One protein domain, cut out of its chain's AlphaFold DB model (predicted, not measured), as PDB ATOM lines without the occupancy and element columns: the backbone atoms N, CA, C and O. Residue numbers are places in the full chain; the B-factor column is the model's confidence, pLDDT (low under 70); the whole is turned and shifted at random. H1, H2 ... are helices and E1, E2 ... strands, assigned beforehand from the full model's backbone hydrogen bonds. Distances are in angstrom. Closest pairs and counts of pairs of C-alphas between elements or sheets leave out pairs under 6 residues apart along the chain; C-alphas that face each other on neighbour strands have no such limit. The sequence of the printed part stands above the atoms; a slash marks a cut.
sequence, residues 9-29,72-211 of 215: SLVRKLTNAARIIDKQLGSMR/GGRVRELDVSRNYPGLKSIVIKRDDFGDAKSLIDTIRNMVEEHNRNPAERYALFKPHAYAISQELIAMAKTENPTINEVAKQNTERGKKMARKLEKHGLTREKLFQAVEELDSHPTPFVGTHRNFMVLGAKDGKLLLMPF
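Overview. This is residues 9 to 29 and 72 to 211 of the 215 residues of an uncharacterized protein of Candidatus Micrarchaeota archaeon (UniProt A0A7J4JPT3). Two lobes lie end to end, each built round a small sheet, and the long helix H3 spans both like a strut. In the first lobe, the four-stranded sheet E1 E2 E5 E4 has H2 over one face and the first part of H3 over the other, while H1 only grazes it; in the second, H5 and H6 cover one face of the three-stranded sheet E3 E7 E6, and H4, on the same face but over none of the strands, touches both of these helices. The printed part has 161 residues, with six named helices and seven named strands in the order H1 H2 E1 E2 H3 E3 E4 E5 H4 H5 H6 E6 E7; the class is mixed, helices and strands. The larger sheet is antiparallel, in the order E1 E2 E5 E4, and the smaller is mixed, in the order E3 E7 E6. The whole is compact, with a radius of gyration of the C-alphas of 17.0 A and spans of 47 by 35 by 30 A.

Along the chain. The larger sheet holds E1, residues 75 to 79, E2, residues 89 to 94 and 16.8 A long, E5, residues 136 to 140, and E4, residues 129 to 131. H1, residues 9 to 16, begins with C-alpha 9 at (-11.017, -1.164, -20.215), and H2, residues 18 to 27, is 14.3 A long. H3, residues 100 to 116, is the longest helix, 24.5 A from C-alpha 100 at (-8.777, 17.193, -14.310) to C-alpha 116 at (-30.854, 17.768, -3.606). The smaller sheet holds E3, residues 122 to 124, E7, residues 205 to 210 and 15.9 A long, and E6, residues 196 to 202 and 16.4 A long. E7 ends with C-alpha 210 at (-23.117, 20.119, -17.841). H4 is residues 147 to 152, H5 residues 156 to 166, 15.5 A, and H6 residues 172 to 184, 18.3 A.

Arrangement. In the larger sheet, E1 and E2 form a hairpin, with N 78 and O 90 at 2.8 A. E2 and E5 are antiparallel, with N 91 and O 139 at 2.8 A, and the hairpin E4 and E5 has N 138 and O 130 at 2.8 A. This sheet is part of three layers, helices on both faces of a sheet: H2 and H3 lie on opposite faces. H2 has a height over the sheet of 9.1 A and lies over E2, across the strands at 74 degrees on the local plane; its closest C-alphas to E2 are those of Asp 22 and Arg 94, 7.9 A. H3 has a height over the sheet of 12.3 A and lies over E4, slantwise at 31 degrees on the local plane, only just short of along; the C-alphas of Lys 101 and Ala 131 are their closest, 5.3 A. H1 only grazes this sheet, with residues 11 to 15. H3 is also on the smaller sheet; its closest C-alphas to E3 are those of Val 111 and Leu 124, 5.9 A. There E3 and E7 are parallel, with N 123 and O 206 at 2.9 A, and the hairpin E6 and E7 has N 197 and O 209 at 2.8 A. H4, H5 and H6 lie on the same face of it. H5 lies over E6 at a height over the sheet of 9.8 A, and H6 over E7 at 9.6 A. H4 lies over none of the strands. H4 touches H5, about perpendicular at 87 degrees, the closest C-alphas being those of Val 150 and Gly 158, 4.0 A. H4 touches H6 at a steep tilt of 52 degrees, opposite ways, with the C-alphas of Ala 151 and Leu 175 closest at 6.2 A. In the six helices every O i to N i+4 pair is within hydrogen-bond range.

Size, cuts and confidence. The C-alphas farthest apart are those of Lys 23 and Gly 169, 48.1 A. Residues 30 to 71 are not printed, and C-alphas 29 and 72 are 11.3 A apart across this cut, which lies between H2 and E1. Of the links that are printed whole, H6 to E6 is long, with 11 residues. The mean pLDDT of the printed part is 71.5; 58 residues are under 70, among them residues 19 to 29, 72 to 90 and 183 to 195.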
ATOM      1  N   SER A   9     -12.176  -0.702 -19.445       75.62
ATOM      2  CA  SER A   9     -11.017  -1.164 -20.215       75.62
ATOM      3  C   SER A   9     -10.474  -0.094 -21.167       75.62
ATOM      4  O   SER A   9      -9.261   0.014 -21.342       75.62
ATOM      5  N   LEU A  10     -11.350   0.724 -21.755       75.06
ATOM      6  CA  LEU A  10     -10.975   1.835 -22.624       75.06
ATOM      7  C   LEU A  10     -10.389   2.993 -21.825       75.06
ATOM      8  O   LEU A  10      -9.343   3.507 -22.206       75.06
ATOM      9  N   VAL A  11     -11.005   3.347 -20.693       76.19
ATOM     10  CA  VAL A  11     -10.472   4.373 -19.784       76.19
ATOM     11  C   VAL A  11      -9.044   4.017 -19.367       76.19
ATOM     12  O   VAL A  11      -8.143   4.816 -19.582       76.19
ATOM     13  N   ARG A  12      -8.797   2.779 -18.912       72.50
ATOM     14  CA  ARG A  12      -7.445   2.305 -18.549       72.50
ATOM     15  C   ARG A  12      -6.446   2.399 -19.704       72.50
ATOM     16  O   ARG A  12      -5.317   2.838 -19.502       72.50
ATOM     17  N   LYS A  13      -6.845   2.013 -20.922       69.56
ATOM     18  CA  LYS A  13      -5.991   2.138 -22.117       69.56
ATOM     19  C   LYS A  13      -5.624   3.597 -22.399       69.56
ATOM     20  O   LYS A  13      -4.470   3.874 -22.711       69.56
ATOM     21  N   LEU A  14      -6.584   4.514 -22.277       74.94
ATOM     22  CA  LEU A  14      -6.349   5.948 -22.459       74.94
ATOM     23  C   LEU A  14      -5.434   6.516 -21.369       74.94
ATOM     24  O   LEU A  14      -4.512   7.253 -21.701       74.94
ATOM     25  N   THR A  15      -5.627   6.121 -20.108       73.00
ATOM     26  CA  THR A  15      -4.752   6.493 -18.986       73.00
ATOM     27  C   THR A  15      -3.314   6.030 -19.219       73.00
ATOM     28  O   THR A  15      -2.385   6.828 -19.138       73.00
ATOM     29  N   ASN A  16      -3.109   4.772 -19.616       69.88
ATOM     30  CA  ASN A  16      -1.768   4.248 -19.905       69.88
ATOM     31  C   ASN A  16      -1.105   4.964 -21.095       69.88
ATOM     32  O   ASN A  16       0.113   5.133 -21.133       69.88
ATOM     33  N   ALA A  17      -1.904   5.401 -22.071       72.69
ATOM     34  CA  ALA A  17      -1.435   6.139 -23.237       72.69
ATOM     35  C   ALA A  17      -1.336   7.658 -23.007       72.69
ATOM     36  O   ALA A  17      -0.933   8.377 -23.927       72.69
ATOM     37  N   ALA A  18      -1.676   8.164 -21.816       71.38
ATOM     38  CA  ALA A  18      -1.901   9.588 -21.594       71.38
ATOM     39  C   ALA A  18      -0.686  10.446 -21.956       71.38
ATOM     40  O   ALA A  18      -0.842  11.442 -22.649       71.38
ATOM     41  N   ARG A  19       0.536  10.014 -21.615       66.19
ATOM     42  CA  ARG A  19       1.774  10.734 -21.974       66.19
ATOM     43  C   ARG A  19       1.963  10.884 -23.490       66.19
ATOM     44  O   ARG A  19       2.425  11.916 -23.970       66.19
ATOM     45  N   ILE A  20       1.633   9.843 -24.253       68.62
ATOM     46  CA  ILE A  20       1.763   9.846 -25.718       68.62
ATOM     47  C   ILE A  20       0.691  10.749 -26.327       68.62
ATOM     48  O   ILE A  20       0.988  11.552 -27.211       68.62
ATOM     49  N   ILE A  21      -0.543  10.629 -25.834       67.69
ATOM     50  CA  ILE A  21      -1.674  11.458 -26.253       67.69
ATOM     51  C   ILE A  21      -1.371  12.930 -25.974       67.69
ATOM     52  O   ILE A  21      -1.557  13.766 -26.855       67.69
ATOM     53  N   ASP A  22      -0.829  13.228 -24.796       63.19
ATOM     54  CA  ASP A  22      -0.473  14.573 -24.377       63.19
ATOM     55  C   ASP A  22       0.592  15.196 -25.282       63.19
ATOM     56  O   ASP A  22       0.403  16.290 -25.808       63.19
ATOM     57  N   LYS A  23       1.665  14.455 -25.589       63.38
ATOM     58  CA  LYS A  23       2.686  14.891 -26.554       63.38
ATOM     59  C   LYS A  23       2.087  15.162 -27.936       63.38
ATOM     60  O   LYS A  23       2.457  16.131 -28.599       63.38
ATOM     61  N   GLN A  24       1.158  14.318 -28.383       63.97
ATOM     62  CA  GLN A  24       0.492  14.498 -29.672       63.97
ATOM     63  C   GLN A  24      -0.410  15.740 -29.673       63.97
ATOM     64  O   GLN A  24      -0.339  16.522 -30.619       63.97
ATOM     65  N   LEU A  25      -1.177  15.987 -28.608       61.53
ATOM     66  CA  LEU A  25      -1.929  17.235 -28.418       61.53
ATOM     67  C   LEU A  25      -0.980  18.446 -28.367       61.53
ATOM     68  O   LEU A  25      -1.222  19.461 -29.017       61.53
ATOM     69  N   GLY A  26       0.165  18.304 -27.699       54.62
ATOM     70  CA  GLY A  26       1.284  19.251 -27.653       54.62
ATOM     71  C   GLY A  26       1.839  19.665 -29.027       54.62
ATOM     72  O   GLY A  26       2.341  20.777 -29.186       54.62
ATOM     73  N   SER A  27       1.685  18.818 -30.043       55.47
ATOM     74  CA  SER A  27       2.103  19.104 -31.425       55.47
ATOM     75  C   SER A  27       0.989  19.663 -32.320       55.47
ATOM     76  O   SER A  27       1.252  20.135 -33.427       55.47
ATOM     77  N   MET A  28      -0.267  19.623 -31.864       54.28
ATOM     78  CA  MET A  28      -1.408  20.122 -32.629       54.28
ATOM     79  C   MET A  28      -1.491  21.647 -32.545       54.28
ATOM     80  O   MET A  28      -1.313  22.243 -31.481       54.28
ATOM     81  N   ARG A  29      -1.801  22.293 -33.677       46.19
ATOM     82  CA  ARG A  29      -2.152  23.719 -33.679       46.19
ATOM     83  C   ARG A  29      -3.400  23.915 -32.827       46.19
ATOM     84  O   ARG A  29      -4.353  23.150 -32.960       46.19
ATOM     85  N   GLY A  72     -12.553  25.136 -27.998       40.41
ATOM     86  CA  GLY A  72     -11.311  25.372 -27.254       40.41
ATOM     87  C   GLY A  72     -10.607  24.281 -26.452       40.41
ATOM     88  O   GLY A  72     -11.043  23.147 -26.275       40.41
ATOM     89  N   GLY A  73      -9.375  24.632 -26.079       48.28
ATOM     90  CA  GLY A  73      -8.297  23.688 -25.803       48.28
ATOM     91  C   GLY A  73      -7.838  22.919 -27.048       48.28
ATOM     92  O   GLY A  73      -8.457  22.925 -28.117       48.28
ATOM     93  N   ARG A  74      -6.718  22.206 -26.921       55.12
ATOM     94  CA  ARG A  74      -6.305  21.245 -27.949       55.12
ATOM     95  C   ARG A  74      -7.142  19.990 -27.779       55.12
ATOM     96  O   ARG A  74      -6.941  19.215 -26.848       55.12
ATOM     97  N   VAL A  75      -8.097  19.824 -28.683       58.59
ATOM     98  CA  VAL A  75      -9.047  18.717 -28.666       58.59
ATOM     99  C   VAL A  75      -8.655  17.682 -29.710       58.59
ATOM    100  O   VAL A  75      -8.361  18.013 -30.861       58.59
ATOM    101  N   ARG A  76      -8.702  16.406 -29.326       63.03
ATOM    102  CA  ARG A  76      -8.579  15.290 -30.260       63.03
ATOM    103  C   ARG A  76      -9.791  14.386 -30.188       63.03
ATOM    104  O   ARG A  76     -10.132  13.855 -29.137       63.03
ATOM    105  N   GLU A  77     -10.401  14.178 -31.346       67.12
ATOM    106  CA  GLU A  77     -11.436  13.174 -31.529       67.12
ATOM    107  C   GLU A  77     -10.796  11.855 -31.982       67.12
ATOM    108  O   GLU A  77     -10.054  11.815 -32.965       67.12
ATOM    109  N   LEU A  78     -11.072  10.779 -31.252       60.34
ATOM    110  CA  LEU A  78     -10.671   9.418 -31.586       60.34
ATOM    111  C   LEU A  78     -11.912   8.636 -32.011       60.34
ATOM    112  O   LEU A  78     -12.835   8.460 -31.213       60.34
ATOM    113  N   ASP A  79     -11.938   8.155 -33.252       58.59
ATOM    114  CA  ASP A  79     -12.928   7.164 -33.672       58.59
ATOM    115  C   ASP A  79     -12.612   5.835 -32.978       58.59
ATOM    116  O   ASP A  79     -11.527   5.269 -33.130       58.59
ATOM    117  N   VAL A  80     -13.561   5.362 -32.174       53.62
ATOM    118  CA  VAL A  80     -13.448   4.111 -31.417       53.62
ATOM    119  C   VAL A  80     -14.525   3.103 -31.812       53.62
ATOM    120  O   VAL A  80     -14.590   2.020 -31.229       53.62
ATOM    121  N   SER A  81     -15.333   3.426 -32.825       48.25
ATOM    122  CA  SER A  81     -16.520   2.663 -33.221       48.25
ATOM    123  C   SER A  81     -16.208   1.220 -33.622       48.25
ATOM    124  O   SER A  81     -16.974   0.319 -33.291       48.25
ATOM    125  N   ARG A  82     -15.048   0.984 -34.255       44.34
ATOM    126  CA  ARG A  82     -14.564  -0.359 -34.629       44.34
ATOM    127  C   ARG A  82     -14.318  -1.270 -33.426       44.34
ATOM    128  O   ARG A  82     -14.555  -2.466 -33.516       44.34
ATOM    129  N   ASN A  83     -13.835  -0.709 -32.317       36.59
ATOM    130  CA  ASN A  83     -13.443  -1.471 -31.127       36.59
ATOM    131  C   ASN A  83     -14.518  -1.453 -30.031       36.59
ATOM    132  O   ASN A  83     -14.499  -2.302 -29.144       36.59
ATOM    133  N   TYR A  84     -15.436  -0.484 -30.071       49.62
ATOM    134  CA  TYR A  84     -16.493  -0.300 -29.078       49.62
ATOM    135  C   TYR A  84     -17.818   0.026 -29.781       49.62
ATOM    136  O   TYR A  84     -18.188   1.200 -29.909       49.62
ATOM    137  N   PRO A  85     -18.549  -1.009 -30.236       42.16
ATOM    138  CA  PRO A  85     -19.830  -0.850 -30.912       42.16
ATOM    139  C   PRO A  85     -20.807  -0.071 -30.020       42.16
ATOM    140  O   PRO A  85     -21.150  -0.499 -28.919       42.16
ATOM    141  N   GLY A  86     -21.225   1.114 -30.470       51.31
ATOM    142  CA  GLY A  86     -22.109   2.015 -29.716       51.31
ATOM    143  C   GLY A  86     -21.450   3.291 -29.179       51.31
ATOM    144  O   GLY A  86     -22.171   4.191 -28.749       51.31
ATOM    145  N   LEU A  87     -20.123   3.422 -29.264       55.00
ATOM    146  CA  LEU A  87     -19.409   4.685 -29.059       55.00
ATOM    147  C   LEU A  87     -18.862   5.171 -30.402       55.00
ATOM    148  O   LEU A  87     -17.925   4.593 -30.940       55.00
ATOM    149  N   LYS A  88     -19.459   6.233 -30.958       60.22
ATOM    150  CA  LYS A  88     -19.032   6.774 -32.261       60.22
ATOM    151  C   LYS A  88     -17.622   7.356 -32.186       60.22
ATOM    152  O   LYS A  88     -16.777   7.018 -33.002       60.22
ATOM    153  N   SER A  89     -17.351   8.194 -31.191       64.12
ATOM    154  CA  SER A  89     -16.011   8.725 -30.956       64.12
ATOM    155  C   SER A  89     -15.831   9.225 -29.525       64.12
ATOM    156  O   SER A  89     -16.798   9.415 -28.782       64.12
ATOM    157  N   ILE A  90     -14.569   9.405 -29.139       64.56
ATOM    158  CA  ILE A  90     -14.143   9.962 -27.853       64.56
ATOM    159  C   ILE A  90     -13.443  11.280 -28.110       64.56
ATOM    160  O   ILE A  90     -12.618  11.388 -29.010       64.56
ATOM    161  N   VAL A  91     -13.767  12.265 -27.294       70.94
ATOM    162  CA  VAL A  91     -13.118  13.563 -27.251       70.94
ATOM    163  C   VAL A  91     -12.128  13.538 -26.093       70.94
ATOM    164  O   VAL A  91     -12.516  13.259 -24.960       70.94
ATOM    165  N   ILE A  92     -10.857  13.801 -26.383       70.06
ATOM    166  CA  ILE A  92      -9.822  14.035 -25.376       70.06
ATOM    167  C   ILE A  92      -9.439  15.504 -25.432       70.06
ATOM    168  O   ILE A  92      -9.132  16.018 -26.511       70.06
ATOM    169  N   LYS A  93      -9.446  16.155 -24.276       70.44
ATOM    170  CA  LYS A  93      -9.068  17.556 -24.121       70.44
ATOM    171  C   LYS A  93      -8.044  17.707 -23.001       70.44
ATOM    172  O   LYS A  93      -8.085  16.950 -22.034       70.44
ATOM    173  N   ARG A  94      -7.161  18.695 -23.153       66.12
ATOM    174  CA  ARG A  94      -6.371  19.257 -22.058       66.12
ATOM    175  C   ARG A  94      -7.149  20.374 -21.361       66.12
ATOM    176  O   ARG A  94      -7.637  21.279 -22.035       66.12
ATOM    177  N   ASP A  95      -7.294  20.258 -20.050       64.25
ATOM    178  CA  ASP A  95      -7.725  21.342 -19.183       64.25
ATOM    179  C   ASP A  95      -6.536  22.273 -18.933       64.25
ATOM    180  O   ASP A  95      -5.470  21.829 -18.510       64.25
ATOM    181  N   ASP A  96      -6.711  23.554 -19.245       54.78
ATOM    182  CA  ASP A  96      -5.655  24.564 -19.128       54.78
ATOM    183  C   ASP A  96      -5.598  25.171 -17.707       54.78
ATOM    184  O   ASP A  96      -4.734  26.005 -17.432       54.78
ATOM    185  N   PHE A  97      -6.517  24.780 -16.808       52.28
ATOM    186  CA  PHE A  97      -6.751  25.458 -15.528       52.28
ATOM    187  C   PHE A  97      -6.461  24.627 -14.270       52.28
ATOM    188  O   PHE A  97      -6.421  25.209 -13.184       52.28
ATOM    189  N   GLY A  98      -6.233  23.310 -14.358       59.75
ATOM    190  CA  GLY A  98      -5.879  22.535 -13.166       59.75
ATOM    191  C   GLY A  98      -5.973  21.015 -13.281       59.75
ATOM    192  O   GLY A  98      -5.885  20.430 -14.357       59.75
ATOM    193  N   ASP A  99      -6.102  20.372 -12.113       77.00
ATOM    194  CA  ASP A  99      -6.271  18.924 -11.980       77.00
ATOM    195  C   ASP A  99      -7.647  18.482 -12.504       77.00
ATOM    196  O   ASP A  99      -8.686  18.712 -11.880       77.00
ATOM    197  N   ALA A 100      -7.631  17.779 -13.633       76.19
ATOM    198  CA  ALA A 100      -8.777  17.193 -14.310       76.19
ATOM    199  C   ALA A 100      -9.670  16.378 -13.366       76.19
ATOM    200  O   ALA A 100     -10.894  16.377 -13.519       76.19
ATOM    201  N   LYS A 101      -9.083  15.677 -12.384       83.00
ATOM    202  CA  LYS A 101      -9.857  14.917 -11.400       83.00
ATOM    203  C   LYS A 101     -10.634  15.857 -10.479       83.00
ATOM    204  O   LYS A 101     -11.851  15.717 -10.375       83.00
ATOM    205  N   SER A 102      -9.953  16.834  -9.885       77.25
ATOM    206  CA  SER A 102     -10.570  17.863  -9.041       77.25
ATOM    207  C   SER A 102     -11.676  18.632  -9.771       77.25
ATOM    208  O   SER A 102     -12.737  18.872  -9.191       77.25
ATOM    209  N   LEU A 103     -11.491  18.954 -11.056       75.25
ATOM    210  CA  LEU A 103     -12.528  19.588 -11.875       75.25
ATOM    211  C   LEU A 103     -13.763  18.686 -12.030       75.25
ATOM    212  O   LEU A 103     -14.892  19.126 -11.801       75.25
ATOM    213  N   ILE A 104     -13.563  17.416 -12.395       78.94
ATOM    214  CA  ILE A 104     -14.658  16.448 -12.547       78.94
ATOM    215  C   ILE A 104     -15.427  16.280 -11.235       78.94
ATOM    216  O   ILE A 104     -16.662  16.281 -11.252       78.94
ATOM    217  N   ASP A 105     -14.719  16.145 -10.118       80.88
ATOM    218  CA  ASP A 105     -15.329  15.956  -8.802       80.88
ATOM    219  C   ASP A 105     -16.085  17.216  -8.354       80.88
ATOM    220  O   ASP A 105     -17.218  17.110  -7.888       80.88
ATOM    221  N   THR A 106     -15.547  18.410  -8.623       76.81
ATOM    222  CA  THR A 106     -16.242  19.686  -8.385       76.81
ATOM    223  C   THR A 106     -17.578  19.743  -9.128       76.81
ATOM    224  O   THR A 106     -18.618  19.971  -8.513       76.81
ATOM    225  N   ILE A 107     -17.592  19.456 -10.437       76.12
ATOM    226  CA  ILE A 107     -18.842  19.477 -11.217       76.12
ATOM    227  C   ILE A 107     -19.828  18.414 -10.724       76.12
ATOM    228  O   ILE A 107     -21.032  18.667 -10.666       76.12
ATOM    229  N   ARG A 108     -19.348  17.221 -10.357       80.12
ATOM    230  CA  ARG A 108     -20.215  16.170  -9.803       80.12
ATOM    231  C   ARG A 108     -20.864  16.608  -8.498       80.12
ATOM    232  O   ARG A 108     -22.074  16.436  -8.375       80.12
ATOM    233  N   ASN A 109     -20.097  17.200  -7.587       76.75
ATOM    234  CA  ASN A 109     -20.605  17.701  -6.313       76.75
ATOM    235  C   ASN A 109     -21.663  18.786  -6.530       76.75
ATOM    236  O   ASN A 109     -22.723  18.729  -5.921       76.75
ATOM    237  N   MET A 110     -21.441  19.703  -7.474       74.94
ATOM    238  CA  MET A 110     -22.426  20.735  -7.812       74.94
ATOM    239  C   MET A 110     -23.715  20.156  -8.404       74.94
ATOM    240  O   MET A 110     -24.810  20.608  -8.078       74.94
ATOM    241  N   VAL A 111     -23.611  19.145  -9.274       79.12
ATOM    242  CA  VAL A 111     -24.793  18.442  -9.796       79.12
ATOM    243  C   VAL A 111     -25.549  17.745  -8.664       79.12
ATOM    244  O   VAL A 111     -26.777  17.763  -8.653       79.12
ATOM    245  N   GLU A 112     -24.838  17.122  -7.722       82.62
ATOM    246  CA  GLU A 112     -25.460  16.504  -6.549       82.62
ATOM    247  C   GLU A 112     -26.165  17.532  -5.673       82.62
ATOM    248  O   GLU A 112     -27.318  17.317  -5.316       82.62
ATOM    249  N   GLU A 113     -25.505  18.645  -5.362       78.81
ATOM    250  CA  GLU A 113     -26.067  19.734  -4.567       78.81
ATOM    251  C   GLU A 113     -27.323  20.317  -5.221       78.81
ATOM    252  O   GLU A 113     -28.368  20.395  -4.578       78.81
ATOM    253  N   HIS A 114     -27.267  20.617  -6.522       77.81
ATOM    254  CA  HIS A 114     -28.427  21.087  -7.276       77.81
ATOM    255  C   HIS A 114     -29.584  20.079  -7.231       77.81
ATOM    256  O   HIS A 114     -30.727  20.441  -6.978       77.81
ATOM    257  N   ASN A 115     -29.303  18.792  -7.439       80.06
ATOM    258  CA  ASN A 115     -30.347  17.769  -7.451       80.06
ATOM    259  C   ASN A 115     -30.914  17.437  -6.060       80.06
ATOM    260  O   ASN A 115     -31.956  16.785  -5.998       80.06
ATOM    261  N   ARG A 116     -30.268  17.854  -4.959       81.94
ATOM    262  CA  ARG A 116     -30.854  17.768  -3.606       81.94
ATOM    263  C   ARG A 116     -32.005  18.755  -3.426       81.94
ATOM    264  O   ARG A 116     -32.957  18.427  -2.727       81.94
ATOM    265  N   ASN A 117     -31.943  19.902  -4.102       75.12
ATOM    266  CA  ASN A 117     -32.996  20.917  -4.136       75.12
ATOM    267  C   ASN A 117     -33.482  21.095  -5.583       75.12
ATOM    268  O   ASN A 117     -33.209  22.123  -6.205       75.12
ATOM    269  N   PRO A 118     -34.138  20.073  -6.163       68.12
ATOM    270  CA  PRO A 118     -34.387  20.039  -7.592       68.12
ATOM    271  C   PRO A 118     -35.303  21.188  -8.003       68.12
ATOM    272  O   PRO A 118     -36.414  21.320  -7.486       68.12
ATOM    273  N   ALA A 119     -34.882  21.951  -9.010       67.06
ATOM    274  CA  ALA A 119     -35.787  22.856  -9.693       67.06
ATOM    275  C   ALA A 119     -36.984  22.050 -10.232       67.06
ATOM    276  O   ALA A 119     -36.854  20.934 -10.754       67.06
ATOM    277  N   GLU A 120     -38.188  22.611 -10.141       68.31
ATOM    278  CA  GLU A 120     -39.382  21.942 -10.670       68.31
ATOM    279  C   GLU A 120     -39.301  21.747 -12.195       68.31
ATOM    280  O   GLU A 120     -39.959  20.870 -12.751       68.31
ATOM    281  N   ARG A 121     -38.451  22.530 -12.871       78.06
ATOM    282  CA  ARG A 121     -38.416  22.694 -14.330       78.06
ATOM    283  C   ARG A 121     -37.347  21.851 -15.027       78.06
ATOM    284  O   ARG A 121     -37.535  21.475 -16.187       78.06
ATOM    285  N   TYR A 122     -36.239  21.540 -14.354       84.25
ATOM    286  CA  TYR A 122     -35.147  20.756 -14.929       84.25
ATOM    287  C   TYR A 122     -34.407  19.918 -13.884       84.25
ATOM    288  O   TYR A 122     -34.531  20.134 -12.685       84.25
ATOM    289  N   ALA A 123     -33.647  18.935 -14.364       84.31
ATOM    290  CA  ALA A 123     -32.735  18.137 -13.558       84.31
ATOM    291  C   ALA A 123     -31.370  18.047 -14.244       84.31
ATOM    292  O   ALA A 123     -31.284  17.943 -15.477       84.31
ATOM    293  N   LEU A 124     -30.305  18.050 -13.441       82.31
ATOM    294  CA  LEU A 124     -28.938  17.923 -13.932       82.31
ATOM    295  C   LEU A 124     -28.466  16.469 -13.858       82.31
ATOM    296  O   LEU A 124     -28.691  15.759 -12.886       82.31
ATOM    297  N   PHE A 125     -27.756  16.013 -14.880       79.69
ATOM    298  CA  PHE A 125     -27.086  14.716 -14.901       79.69
ATOM    299  C   PHE A 125     -25.596  14.908 -14.710       79.69
ATOM    300  O   PHE A 125     -25.015  15.858 -15.227       79.69
ATOM    301  N   LYS A 126     -24.951  13.975 -14.008       80.81
ATOM    302  CA  LYS A 126     -23.495  14.002 -13.867       80.81
ATOM    303  C   LYS A 126     -22.848  13.829 -15.247       80.81
ATOM    304  O   LYS A 126     -23.292  12.970 -16.012       80.81
ATOM    305  N   PRO A 127     -21.793  14.591 -15.571       75.00
ATOM    306  CA  PRO A 127     -21.088  14.405 -16.828       75.00
ATOM    307  C   PRO A 127     -20.408  13.032 -16.883       75.00
ATOM    308  O   PRO A 127     -19.766  12.587 -15.925       75.00
ATOM    309  N   HIS A 128     -20.499  12.373 -18.039       77.69
ATOM    310  CA  HIS A 128     -19.724  11.168 -18.338       77.69
ATOM    311  C   HIS A 128     -18.321  11.541 -18.818       77.69
ATOM    312  O   HIS A 128     -18.033  11.545 -20.017       77.69
ATOM    313  N   ALA A 129     -17.460  11.859 -17.855       78.88
ATOM    314  CA  ALA A 129     -16.074  12.216 -18.093       78.88
ATOM    315  C   ALA A 129     -15.118  11.516 -17.135       78.88
ATOM    316  O   ALA A 129     -15.491  11.113 -16.027       78.88
ATOM    317  N   TYR A 130     -13.880  11.388 -17.602       84.19
ATOM    318  CA  TYR A 130     -12.839  10.613 -16.955       84.19
ATOM    319  C   TYR A 130     -11.521  11.371 -17.055       84.19
ATOM    320  O   TYR A 130     -11.092  11.705 -18.160       84.19
ATOM    321  N   ALA A 131     -10.872  11.612 -15.918       85.12
ATOM    322  CA  ALA A 131      -9.491  12.067 -15.903       85.12
ATOM    323  C   ALA A 131      -8.604  10.912 -16.388       85.12
ATOM    324  O   ALA A 131      -8.657   9.809 -15.840       85.12
ATOM    325  N   ILE A 132      -7.829  11.151 -17.445       80.94
ATOM    326  CA  ILE A 132      -6.855  10.182 -17.971       80.94
ATOM    327  C   ILE A 132      -5.415  10.583 -17.628       80.94
ATOM    328  O   ILE A 132      -4.537   9.726 -17.631       80.94
ATOM    329  N   SER A 133      -5.181  11.850 -17.282       79.81
ATOM    330  CA  SER A 133      -3.991  12.341 -16.577       79.81
ATOM    331  C   SER A 133      -4.376  13.528 -15.688       79.81
ATOM    332  O   SER A 133      -5.558  13.858 -15.599       79.81
ATOM    333  N   GLN A 134      -3.385  14.169 -15.057       80.62
ATOM    334  CA  GLN A 134      -3.580  15.396 -14.282       80.62
ATOM    335  C   GLN A 134      -4.267  16.498 -15.096       80.62
ATOM    336  O   GLN A 134      -5.109  17.187 -14.557       80.62
ATOM    337  N   GLU A 135      -3.967  16.640 -16.387       74.44
ATOM    338  CA  GLU A 135      -4.523  17.724 -17.215       74.44
ATOM    339  C   GLU A 135      -5.469  17.211 -18.308       74.44
ATOM    340  O   GLU A 135      -6.123  17.998 -18.981       74.44
ATOM    341  N   LEU A 136      -5.548  15.897 -18.553       75.81
ATOM    342  CA  LEU A 136      -6.330  15.356 -19.666       75.81
ATOM    343  C   LEU A 136      -7.659  14.750 -19.216       75.81
ATOM    344  O   LEU A 136      -7.709  13.871 -18.352       75.81
ATOM    345  N   ILE A 137      -8.724  15.128 -19.922       77.25
ATOM    346  CA  ILE A 137     -10.088  14.631 -19.736       77.25
ATOM    347  C   ILE A 137     -10.539  13.889 -20.996       77.25
ATOM    348  O   ILE A 137     -10.417  14.396 -22.111       77.25
ATOM    349  N   ALA A 138     -11.109  12.698 -20.814       78.31
ATOM    350  CA  ALA A 138     -11.778  11.931 -21.858       78.31
ATOM    351  C   ALA A 138     -13.302  11.950 -21.673       78.31
ATOM    352  O   ALA A 138     -13.814  11.685 -20.583       78.31
ATOM    353  N   MET A 139     -14.027  12.204 -22.761       75.81
ATOM    354  CA  MET A 139     -15.492  12.225 -22.818       75.81
ATOM    355  C   MET A 139     -15.990  11.524 -24.080       75.81
ATOM    356  O   MET A 139     -15.363  11.596 -25.133       75.81
ATOM    357  N   ALA A 140     -17.146  10.867 -24.018       68.62
ATOM    358  CA  ALA A 140     -17.788  10.368 -25.232       68.62
ATOM    359  C   ALA A 140     -18.348  11.540 -26.057       68.62
ATOM    360  O   ALA A 140     -18.981  12.449 -25.514       68.62
ATOM    361  N   LYS A 141     -18.161  11.511 -27.381       69.69
ATOM    362  CA  LYS A 141     -18.780  12.501 -28.263       69.69
ATOM    363  C   LYS A 141     -20.288  12.295 -28.292       69.69
ATOM    364  O   LYS A 141     -20.782  11.191 -28.517       69.69
ATOM    365  N   THR A 142     -21.012  13.393 -28.131       69.06
ATOM    366  CA  THR A 142     -22.471  13.417 -28.175       69.06
ATOM    367  C   THR A 142     -22.996  14.096 -29.435       69.06
ATOM    368  O   THR A 142     -22.418  15.061 -29.937       69.06
ATOM    369  N   GLU A 143     -24.116  13.589 -29.949       68.69
ATOM    370  CA  GLU A 143     -24.868  14.214 -31.045       68.69
ATOM    371  C   GLU A 143     -25.945  15.179 -30.542       68.69
ATOM    372  O   GLU A 143     -26.539  15.916 -31.334       68.69
ATOM    373  N   ASN A 144     -26.210  15.180 -29.235       76.88
ATOM    374  CA  ASN A 144     -27.224  16.049 -28.665       76.88
ATOM    375  C   ASN A 144     -26.765  17.518 -28.739       76.88
ATOM    376  O   ASN A 144     -25.588  17.816 -28.512       76.88
ATOM    377  N   PRO A 145     -27.680  18.443 -29.067       76.56
ATOM    378  CA  PRO A 145     -27.380  19.867 -29.108       76.56
ATOM    379  C   PRO A 145     -27.156  20.442 -27.707       76.56
ATOM    380  O   PRO A 145     -27.657  19.922 -26.704       76.56
ATOM    381  N   THR A 146     -26.439  21.562 -27.655       77.44
ATOM    382  CA  THR A 146     -26.381  22.382 -26.441       77.44
ATOM    383  C   THR A 146     -27.722  23.079 -26.194       77.44
ATOM    384  O   THR A 146     -28.493  23.313 -27.128       77.44
ATOM    385  N   ILE A 147     -27.992  23.469 -24.950       77.12
ATOM    386  CA  ILE A 147     -29.202  24.204 -24.567       77.12
ATOM    387  C   ILE A 147     -29.353  25.505 -25.368       77.12
ATOM    388  O   ILE A 147     -30.442  25.822 -25.834       77.12
ATOM    389  N   ASN A 148     -28.238  26.181 -25.657       74.94
ATOM    390  CA  ASN A 148     -28.194  27.373 -26.498       74.94
ATOM    391  C   ASN A 148     -28.659  27.108 -27.935       74.94
ATOM    392  O   ASN A 148     -29.380  27.917 -28.514       74.94
ATOM    393  N   GLU A 149     -28.258  25.984 -28.525       78.25
ATOM    394  CA  GLU A 149     -28.690  25.610 -29.875       78.25
ATOM    395  C   GLU A 149     -30.168  25.245 -29.935       78.25
ATOM    396  O   GLU A 149     -30.827  25.532 -30.934       78.25
ATOM    397  N   VAL A 150     -30.688  24.622 -28.876       82.75
ATOM    398  CA  VAL A 150     -32.113  24.296 -28.761       82.75
ATOM    399  C   VAL A 150     -32.939  25.566 -28.562       82.75
ATOM    400  O   VAL A 150     -33.880  25.790 -29.316       82.75
ATOM    401  N   ALA A 151     -32.560  26.433 -27.621       80.12
ATOM    402  CA  ALA A 151     -33.289  27.664 -27.310       80.12
ATOM    403  C   ALA A 151     -33.282  28.669 -28.479       80.12
ATOM    404  O   ALA A 151     -34.309  29.272 -28.805       80.12
ATOM    405  N   LYS A 152     -32.132  28.822 -29.155       79.62
ATOM    406  CA  LYS A 152     -31.980  29.724 -30.314       79.62
ATOM    407  C   LYS A 152     -32.440  29.097 -31.629       79.62
ATOM    408  O   LYS A 152     -32.573  29.820 -32.609       79.62
ATOM    409  N   GLN A 153     -32.631  27.776 -31.671       81.81
ATOM    410  CA  GLN A 153     -33.010  27.011 -32.867       81.81
ATOM    411  C   GLN A 153     -32.144  27.327 -34.106       81.81
ATOM    412  O   GLN A 153     -32.590  27.260 -35.252       81.81
ATOM    413  N   ASN A 154     -30.877  27.678 -33.882       77.25
ATOM    414  CA  ASN A 154     -29.977  28.189 -34.916       77.25
ATOM    415  C   ASN A 154     -29.186  27.086 -35.639       77.25
ATOM    416  O   ASN A 154     -28.442  27.375 -36.574       77.25
ATOM    417  N   THR A 155     -29.343  25.827 -35.223       80.12
ATOM    418  CA  THR A 155     -28.774  24.651 -35.889       80.12
ATOM    419  C   THR A 155     -29.851  23.600 -36.148       80.12
ATOM    420  O   THR A 155     -30.827  23.498 -35.403       80.12
ATOM    421  N   GLU A 156     -29.675  22.774 -37.185       82.06
ATOM    422  CA  GLU A 156     -30.635  21.708 -37.526       82.06
ATOM    423  C   GLU A 156     -30.828  20.700 -36.382       82.06
ATOM    424  O   GLU A 156     -31.948  20.267 -36.102       82.06
ATOM    425  N   ARG A 157     -29.755  20.376 -35.646       80.44
ATOM    426  CA  ARG A 157     -29.849  19.535 -34.440       80.44
ATOM    427  C   ARG A 157     -30.643  20.210 -33.317       80.44
ATOM    428  O   ARG A 157     -31.446  19.537 -32.673       80.44
ATOM    429  N   GLY A 158     -30.466  21.521 -33.124       84.31
ATOM    430  CA  GLY A 158     -31.224  22.323 -32.166       84.31
ATOM    431  C   GLY A 158     -32.718  22.333 -32.485       84.31
ATOM    432  O   GLY A 158     -33.520  21.948 -31.638       84.31
ATOM    433  N   LYS A 159     -33.086  22.638 -33.739       88.06
ATOM    434  CA  LYS A 159     -34.480  22.600 -34.230       88.06
ATOM    435  C   LYS A 159     -35.125  21.230 -34.037       88.06
ATOM    436  O   LYS A 159     -36.247  21.124 -33.546       88.06
ATOM    437  N   LYS A 160     -34.414  20.159 -34.409       89.62
ATOM    438  CA  LYS A 160     -34.914  18.784 -34.272       89.62
ATOM    439  C   LYS A 160     -35.162  18.410 -32.811       89.62
ATOM    440  O   LYS A 160     -36.128  17.704 -32.536       89.62
ATOM    441  N   MET A 161     -34.301  18.847 -31.893       89.06
ATOM    442  CA  MET A 161     -34.493  18.599 -30.466       89.06
ATOM    443  C   MET A 161     -35.627  19.453 -29.890       89.06
ATOM    444  O   MET A 161     -36.460  18.903 -29.183       89.06
ATOM    445  N   ALA A 162     -35.728  20.737 -30.250       89.31
ATOM    446  CA  ALA A 162     -36.824  21.610 -29.813       89.31
ATOM    447  C   ALA A 162     -38.197  21.002 -30.148       89.31
ATOM    448  O   ALA A 162     -38.999  20.769 -29.248       89.31
ATOM    449  N   ARG A 163     -38.398  20.568 -31.402       90.50
ATOM    450  CA  ARG A 163     -39.627  19.873 -31.834       90.50
ATOM    451  C   ARG A 163     -39.921  18.588 -31.059       90.50
ATOM    452  O   ARG A 163     -41.069  18.178 -30.951       90.50
ATOM    453  N   LYS A 164     -38.890  17.887 -30.571       90.06
ATOM    454  CA  LYS A 164     -39.087  16.701 -29.725       90.06
ATOM    455  C   LYS A 164     -39.548  17.100 -28.329       90.06
ATOM    456  O   LYS A 164     -40.458  16.470 -27.815       90.06
ATOM    457  N   LEU A 165     -38.937  18.124 -27.741       89.50
ATOM    458  CA  LEU A 165     -39.268  18.606 -26.398       89.50
ATOM    459  C   LEU A 165     -40.674  19.218 -26.340       89.50
ATOM    460  O   LEU A 165     -41.389  18.984 -25.371       89.50
ATOM    461  N   GLU A 166     -41.110  19.890 -27.408       88.44
ATOM    462  CA  GLU A 166     -42.481  20.404 -27.544       88.44
ATOM    463  C   GLU A 166     -43.531  19.290 -27.405       88.44
ATOM    464  O   GLU A 166     -44.526  19.468 -26.705       88.44
ATOM    465  N   LYS A 167     -43.278  18.093 -27.964       88.12
ATOM    466  CA  LYS A 167     -44.163  16.918 -27.795       88.12
ATOM    467  C   LYS A 167     -44.282  16.441 -26.345       88.12
ATOM    468  O   LYS A 167     -45.201  15.698 -26.027       88.12
ATOM    469  N   HIS A 168     -43.353  16.849 -25.485       85.06
ATOM    470  CA  HIS A 168     -43.345  16.552 -24.056       85.06
ATOM    471  C   HIS A 168     -43.820  17.743 -23.203       85.06
ATOM    472  O   HIS A 168     -43.590  17.755 -21.997       85.06
ATOM    473  N   GLY A 169     -44.456  18.760 -23.802       84.50
ATOM    474  CA  GLY A 169     -45.000  19.914 -23.072       84.50
ATOM    475  C   GLY A 169     -43.942  20.904 -22.563       84.50
ATOM    476  O   GLY A 169     -44.231  21.744 -21.699       84.50
ATOM    477  N   LEU A 170     -42.713  20.814 -23.083       85.38
ATOM    478  CA  LEU A 170     -41.644  21.775 -22.829       85.38
ATOM    479  C   LEU A 170     -41.656  22.844 -23.921       85.38
ATOM    480  O   LEU A 170     -41.142  22.636 -25.020       85.38
ATOM    481  N   THR A 171     -42.271  23.982 -23.603       82.88
ATOM    482  CA  THR A 171     -42.346  25.132 -24.507       82.88
ATOM    483  C   THR A 171     -41.012  25.871 -24.581       82.88
ATOM    484  O   THR A 171     -40.104  25.675 -23.764       82.88
ATOM    485  N   ARG A 172     -40.893  26.761 -25.568       80.56
ATOM    486  CA  ARG A 172     -39.715  27.612 -25.748       80.56
ATOM    487  C   ARG A 172     -39.467  28.506 -24.529       80.56
ATOM    488  O   ARG A 172     -38.319  28.689 -24.144       80.56
ATOM    489  N   GLU A 173     -40.525  28.998 -23.895       81.62
ATOM    490  CA  GLU A 173     -40.463  29.827 -22.688       81.62
ATOM    491  C   GLU A 173     -39.882  29.039 -21.511       81.62
ATOM    492  O   GLU A 173     -38.971  29.525 -20.846       81.62
ATOM    493  N   LYS A 174     -40.326  27.789 -21.297       80.56
ATOM    494  CA  LYS A 174     -39.766  26.915 -20.250       80.56
ATOM    495  C   LYS A 174     -38.279  26.632 -20.477       80.56
ATOM    496  O   LYS A 174     -37.510  26.584 -19.519       80.56
ATOM    497  N   LEU A 175     -37.868  26.462 -21.739       79.75
ATOM    498  CA  LEU A 175     -36.459  26.294 -22.106       79.75
ATOM    499  C   LEU A 175     -35.641  27.553 -21.806       79.75
ATOM    500  O   LEU A 175     -34.557  27.438 -21.246       79.75
ATOM    501  N   PHE A 176     -36.151  28.736 -22.154       79.88
ATOM    502  CA  PHE A 176     -35.476  29.999 -21.851       79.88
ATOM    503  C   PHE A 176     -35.369  30.255 -20.354       79.88
ATOM    504  O   PHE A 176     -34.288  30.585 -19.889       79.88
ATOM    505  N   GLN A 177     -36.434  30.014 -19.596       77.94
ATOM    506  CA  GLN A 177     -36.414  30.168 -18.143       77.94
ATOM    507  C   GLN A 177     -35.388  29.234 -17.493       77.94
ATOM    508  O   GLN A 177     -34.655  29.659 -16.609       77.94
ATOM    509  N   ALA A 178     -35.272  27.987 -17.966       76.31
ATOM    510  CA  ALA A 178     -34.221  27.086 -17.498       76.31
ATOM    511  C   ALA A 178     -32.812  27.603 -17.852       76.31
ATOM    512  O   ALA A 178     -31.898  27.469 -17.047       76.31
ATOM    513  N   VAL A 179     -32.619  28.207 -19.032       74.69
ATOM    514  CA  VAL A 179     -31.338  28.837 -19.410       74.69
ATOM    515  C   VAL A 179     -31.015  30.023 -18.505       74.69
ATOM    516  O   VAL A 179     -29.894  30.109 -18.022       74.69
ATOM    517  N   GLU A 180     -31.976  30.913 -18.269       75.44
ATOM    518  CA  GLU A 180     -31.804  32.103 -17.429       75.44
ATOM    519  C   GLU A 180     -31.512  31.736 -15.976       75.44
ATOM    520  O   GLU A 180     -30.604  32.299 -15.373       75.44
ATOM    521  N   GLU A 181     -32.241  30.764 -15.428       74.12
ATOM    522  CA  GLU A 181     -32.017  30.270 -14.071       74.12
ATOM    523  C   GLU A 181     -30.643  29.618 -13.946       74.12
ATOM    524  O   GLU A 181     -29.945  29.812 -12.957       74.12
ATOM    525  N   LEU A 182     -30.203  28.882 -14.967       71.81
ATOM    526  CA  LEU A 182     -28.828  28.420 -15.001       71.81
ATOM    527  C   LEU A 182     -27.899  29.637 -15.010       71.81
ATOM    528  O   LEU A 182     -27.100  29.764 -14.098       71.81
ATOM    529  N   ASP A 183     -28.010  30.565 -15.952       66.44
ATOM    530  CA  ASP A 183     -27.103  31.717 -16.046       66.44
ATOM    531  C   ASP A 183     -27.060  32.608 -14.782       66.44
ATOM    532  O   ASP A 183     -26.013  33.197 -14.509       66.44
ATOM    533  N   SER A 184     -28.130  32.666 -13.980       64.31
ATOM    534  CA  SER A 184     -28.210  33.487 -12.764       64.31
ATOM    535  C   SER A 184     -27.485  32.913 -11.544       64.31
ATOM    536  O   SER A 184     -27.207  33.653 -10.601       64.31
ATOM    537  N   HIS A 185     -27.137  31.623 -11.542       58.41
ATOM    538  CA  HIS A 185     -26.376  31.057 -10.433       58.41
ATOM    539  C   HIS A 185     -24.894  31.483 -10.545       58.41
ATOM    540  O   HIS A 185     -24.248  31.254 -11.573       58.41
ATOM    541  N   PRO A 186     -24.291  32.083  -9.510       44.69
ATOM    542  CA  PRO A 186     -22.871  32.395  -9.511       44.69
ATOM    543  C   PRO A 186     -22.092  31.099  -9.276       44.69
ATOM    544  O   PRO A 186     -22.058  30.558  -8.178       44.69
ATOM    545  N   THR A 187     -21.477  30.568 -10.324       47.03
ATOM    546  CA  THR A 187     -20.463  29.515 -10.196       47.03
ATOM    547  C   THR A 187     -19.097  30.128 -10.481       47.03
ATOM    548  O   THR A 187     -19.021  30.980 -11.366       47.03
ATOM    549  N   PRO A 188     -18.022  29.720  -9.782       39.06
ATOM    550  CA  PRO A 188     -16.712  30.386  -9.792       39.06
ATOM    551  C   PRO A 188     -15.896  30.166 -11.082       39.06
ATOM    552  O   PRO A 188     -14.674  30.084 -11.048       39.06
ATOM    553  N   PHE A 189     -16.551  30.105 -12.238       47.50
ATOM    554  CA  PHE A 189     -15.891  30.131 -13.536       47.50
ATOM    555  C   PHE A 189     -16.117  31.500 -14.164       47.50
ATOM    556  O   PHE A 189     -17.187  31.816 -14.688       47.50
ATOM    557  N   VAL A 190     -15.088  32.337 -14.057       31.06
ATOM    558  CA  VAL A 190     -14.979  33.617 -14.751       31.06
ATOM    559  C   VAL A 190     -15.151  33.370 -16.253       31.06
ATOM    560  O   VAL A 190     -14.277  32.801 -16.899       31.06
ATOM    561  N   GLY A 191     -16.282  33.819 -16.804       32.88
ATOM    562  CA  GLY A 191     -16.524  33.898 -18.244       32.88
ATOM    563  C   GLY A 191     -17.613  32.955 -18.756       32.88
ATOM    564  O   GLY A 191     -17.375  31.781 -18.996       32.88
ATOM    565  N   THR A 192     -18.805  33.526 -18.929       39.75
ATOM    566  CA  THR A 192     -19.830  33.396 -19.991       39.75
ATOM    567  C   THR A 192     -20.218  32.054 -20.674       39.75
ATOM    568  O   THR A 192     -19.497  31.447 -21.452       39.75
ATOM    569  N   HIS A 193     -21.517  31.746 -20.543       42.84
ATOM    570  CA  HIS A 193     -22.344  30.766 -21.270       42.84
ATOM    571  C   HIS A 193     -22.115  29.304 -20.921       42.84
ATOM    572  O   HIS A 193     -21.417  28.549 -21.591       42.84
ATOM    573  N   ARG A 194     -22.834  28.907 -19.877       54.09
ATOM    574  CA  ARG A 194     -22.917  27.545 -19.393       54.09
ATOM    575  C   ARG A 194     -23.348  26.603 -20.502       54.09
ATOM    576  O   ARG A 194     -24.358  26.781 -21.189       54.09
ATOM    577  N   ASN A 195     -22.571  25.552 -20.648       66.12
ATOM    578  CA  ASN A 195     -22.738  24.622 -21.728       66.12
ATOM    579  C   ASN A 195     -23.401  23.369 -21.223       66.12
ATOM    580  O   ASN A 195     -22.752  22.420 -20.797       66.12
ATOM    581  N   PHE A 196     -24.719  23.377 -21.271       73.25
ATOM    582  CA  PHE A 196     -25.490  22.190 -20.979       73.25
ATOM    583  C   PHE A 196     -25.860  21.493 -22.274       73.25
ATOM    584  O   PHE A 196     -26.306  22.120 -23.234       73.25
ATOM    585  N   MET A 197     -25.686  20.182 -22.304       77.62
ATOM    586  CA  MET A 197     -26.302  19.321 -23.296       77.62
ATOM    587  C   MET A 197     -27.753  19.070 -22.911       77.62
ATOM    588  O   MET A 197     -28.024  18.731 -21.760       77.62
ATOM    589  N   VAL A 198     -28.663  19.122 -23.881       80.44
ATOM    590  CA  VAL A 198     -30.035  18.659 -23.654       80.44
ATOM    591  C   VAL A 198     -30.115  17.153 -23.886       80.44
ATOM    592  O   VAL A 198     -29.894  16.676 -25.000       80.44
ATOM    593  N   LEU A 199     -30.427  16.399 -22.833       82.00
ATOM    594  CA  LEU A 199     -30.586  14.944 -22.896       82.00
ATOM    595  C   LEU A 199     -31.995  14.530 -23.328       82.00
ATOM    596  O   LEU A 199     -32.153  13.504 -23.992       82.00
ATOM    597  N   GLY A 200     -33.006  15.321 -22.970       85.88
ATOM    598  CA  GLY A 200     -34.406  15.042 -23.272       85.88
ATOM    599  C   GLY A 200     -35.343  15.598 -22.207       85.88
ATOM    600  O   GLY A 200     -35.019  16.584 -21.549       85.88
ATOM    601  N   ALA A 201     -36.491  14.942 -22.046       87.69
ATOM    602  CA  ALA A 201     -37.486  15.253 -21.029       87.69
ATOM    603  C   ALA A 201     -37.901  13.975 -20.290       87.69
ATOM    604  O   ALA A 201     -37.982  12.910 -20.909       87.69
ATOM    605  N   LYS A 202     -38.171  14.080 -18.990       84.94
ATOM    606  CA  LYS A 202     -38.751  13.004 -18.176       84.94
ATOM    607  C   LYS A 202     -39.617  13.625 -17.086       84.94
ATOM    608  O   LYS A 202     -39.201  14.606 -16.483       84.94
ATOM    609  N   ASP A 203     -40.811  13.076 -16.877       83.38
ATOM    610  CA  ASP A 203     -41.749  13.522 -15.836       83.38
ATOM    611  C   ASP A 203     -42.037  15.038 -15.898       83.38
ATOM    612  O   ASP A 203     -42.055  15.736 -14.891       83.38
ATOM    613  N   GLY A 204     -42.183  15.578 -17.117       77.88
ATOM    614  CA  GLY A 204     -42.416  17.010 -17.356       77.88
ATOM    615  C   GLY A 204     -41.197  17.921 -17.146       77.88
ATOM    616  O   GLY A 204     -41.305  19.124 -17.382       77.88
ATOM    617  N   LYS A 205     -40.040  17.369 -16.760       81.50
ATOM    618  CA  LYS A 205     -38.795  18.110 -16.511       81.50
ATOM    619  C   LYS A 205     -37.828  18.018 -17.683       81.50
ATOM    620  O   LYS A 205     -37.685  16.967 -18.314       81.50
ATOM    621  N   LEU A 206     -37.113  19.110 -17.939       84.88
ATOM    622  CA  LEU A 206     -35.993  19.141 -18.875       84.88
ATOM    623  C   LEU A 206     -34.773  18.438 -18.263       84.88
ATOM    624  O   LEU A 206     -34.376  18.729 -17.141       84.88
ATOM    625  N   LEU A 207     -34.145  17.531 -19.005       85.44
ATOM    626  CA  LEU A 207     -32.935  16.845 -18.554       85.44
ATOM    627  C   LEU A 207     -31.708  17.462 -19.214       85.44
ATOM    628  O   LEU A 207     -31.591  17.474 -20.446       85.44
ATOM    629  N   LEU A 208     -30.775  17.928 -18.390       82.81
ATOM    630  CA  LEU A 208     -29.569  18.619 -18.822       82.81
ATOM    631  C   LEU A 208     -28.320  17.924 -18.288       82.81
ATOM    632  O   LEU A 208     -28.343  17.319 -17.225       82.81
ATOM    633  N   MET A 209     -27.209  18.027 -19.011       79.75
ATOM    634  CA  MET A 209     -25.902  17.563 -18.539       79.75
ATOM    635  C   MET A 209     -24.887  18.689 -18.729       79.75
ATOM    636  O   MET A 209     -24.748  19.147 -19.866       79.75
ATOM    637  N   PRO A 210     -24.190  19.155 -17.678       73.94
ATOM    638  CA  PRO A 210     -23.117  20.119 -17.841       73.94
ATOM    639  C   PRO A 210     -22.001  19.478 -18.659       73.94
ATOM    640  O   PRO A 210     -21.633  18.321 -18.446       73.94
ATOM    641  N   PHE A 211     -21.460  20.228 -19.607       67.81
ATOM    642  CA  PHE A 211     -20.173  19.901 -20.187       67.81
ATOM    643  C   PHE A 211     -19.078  20.348 -19.223       67.81
ATOM    644  O   PHE A 211     -19.151  21.432 -18.651       67.81
TER     645      PHE A 211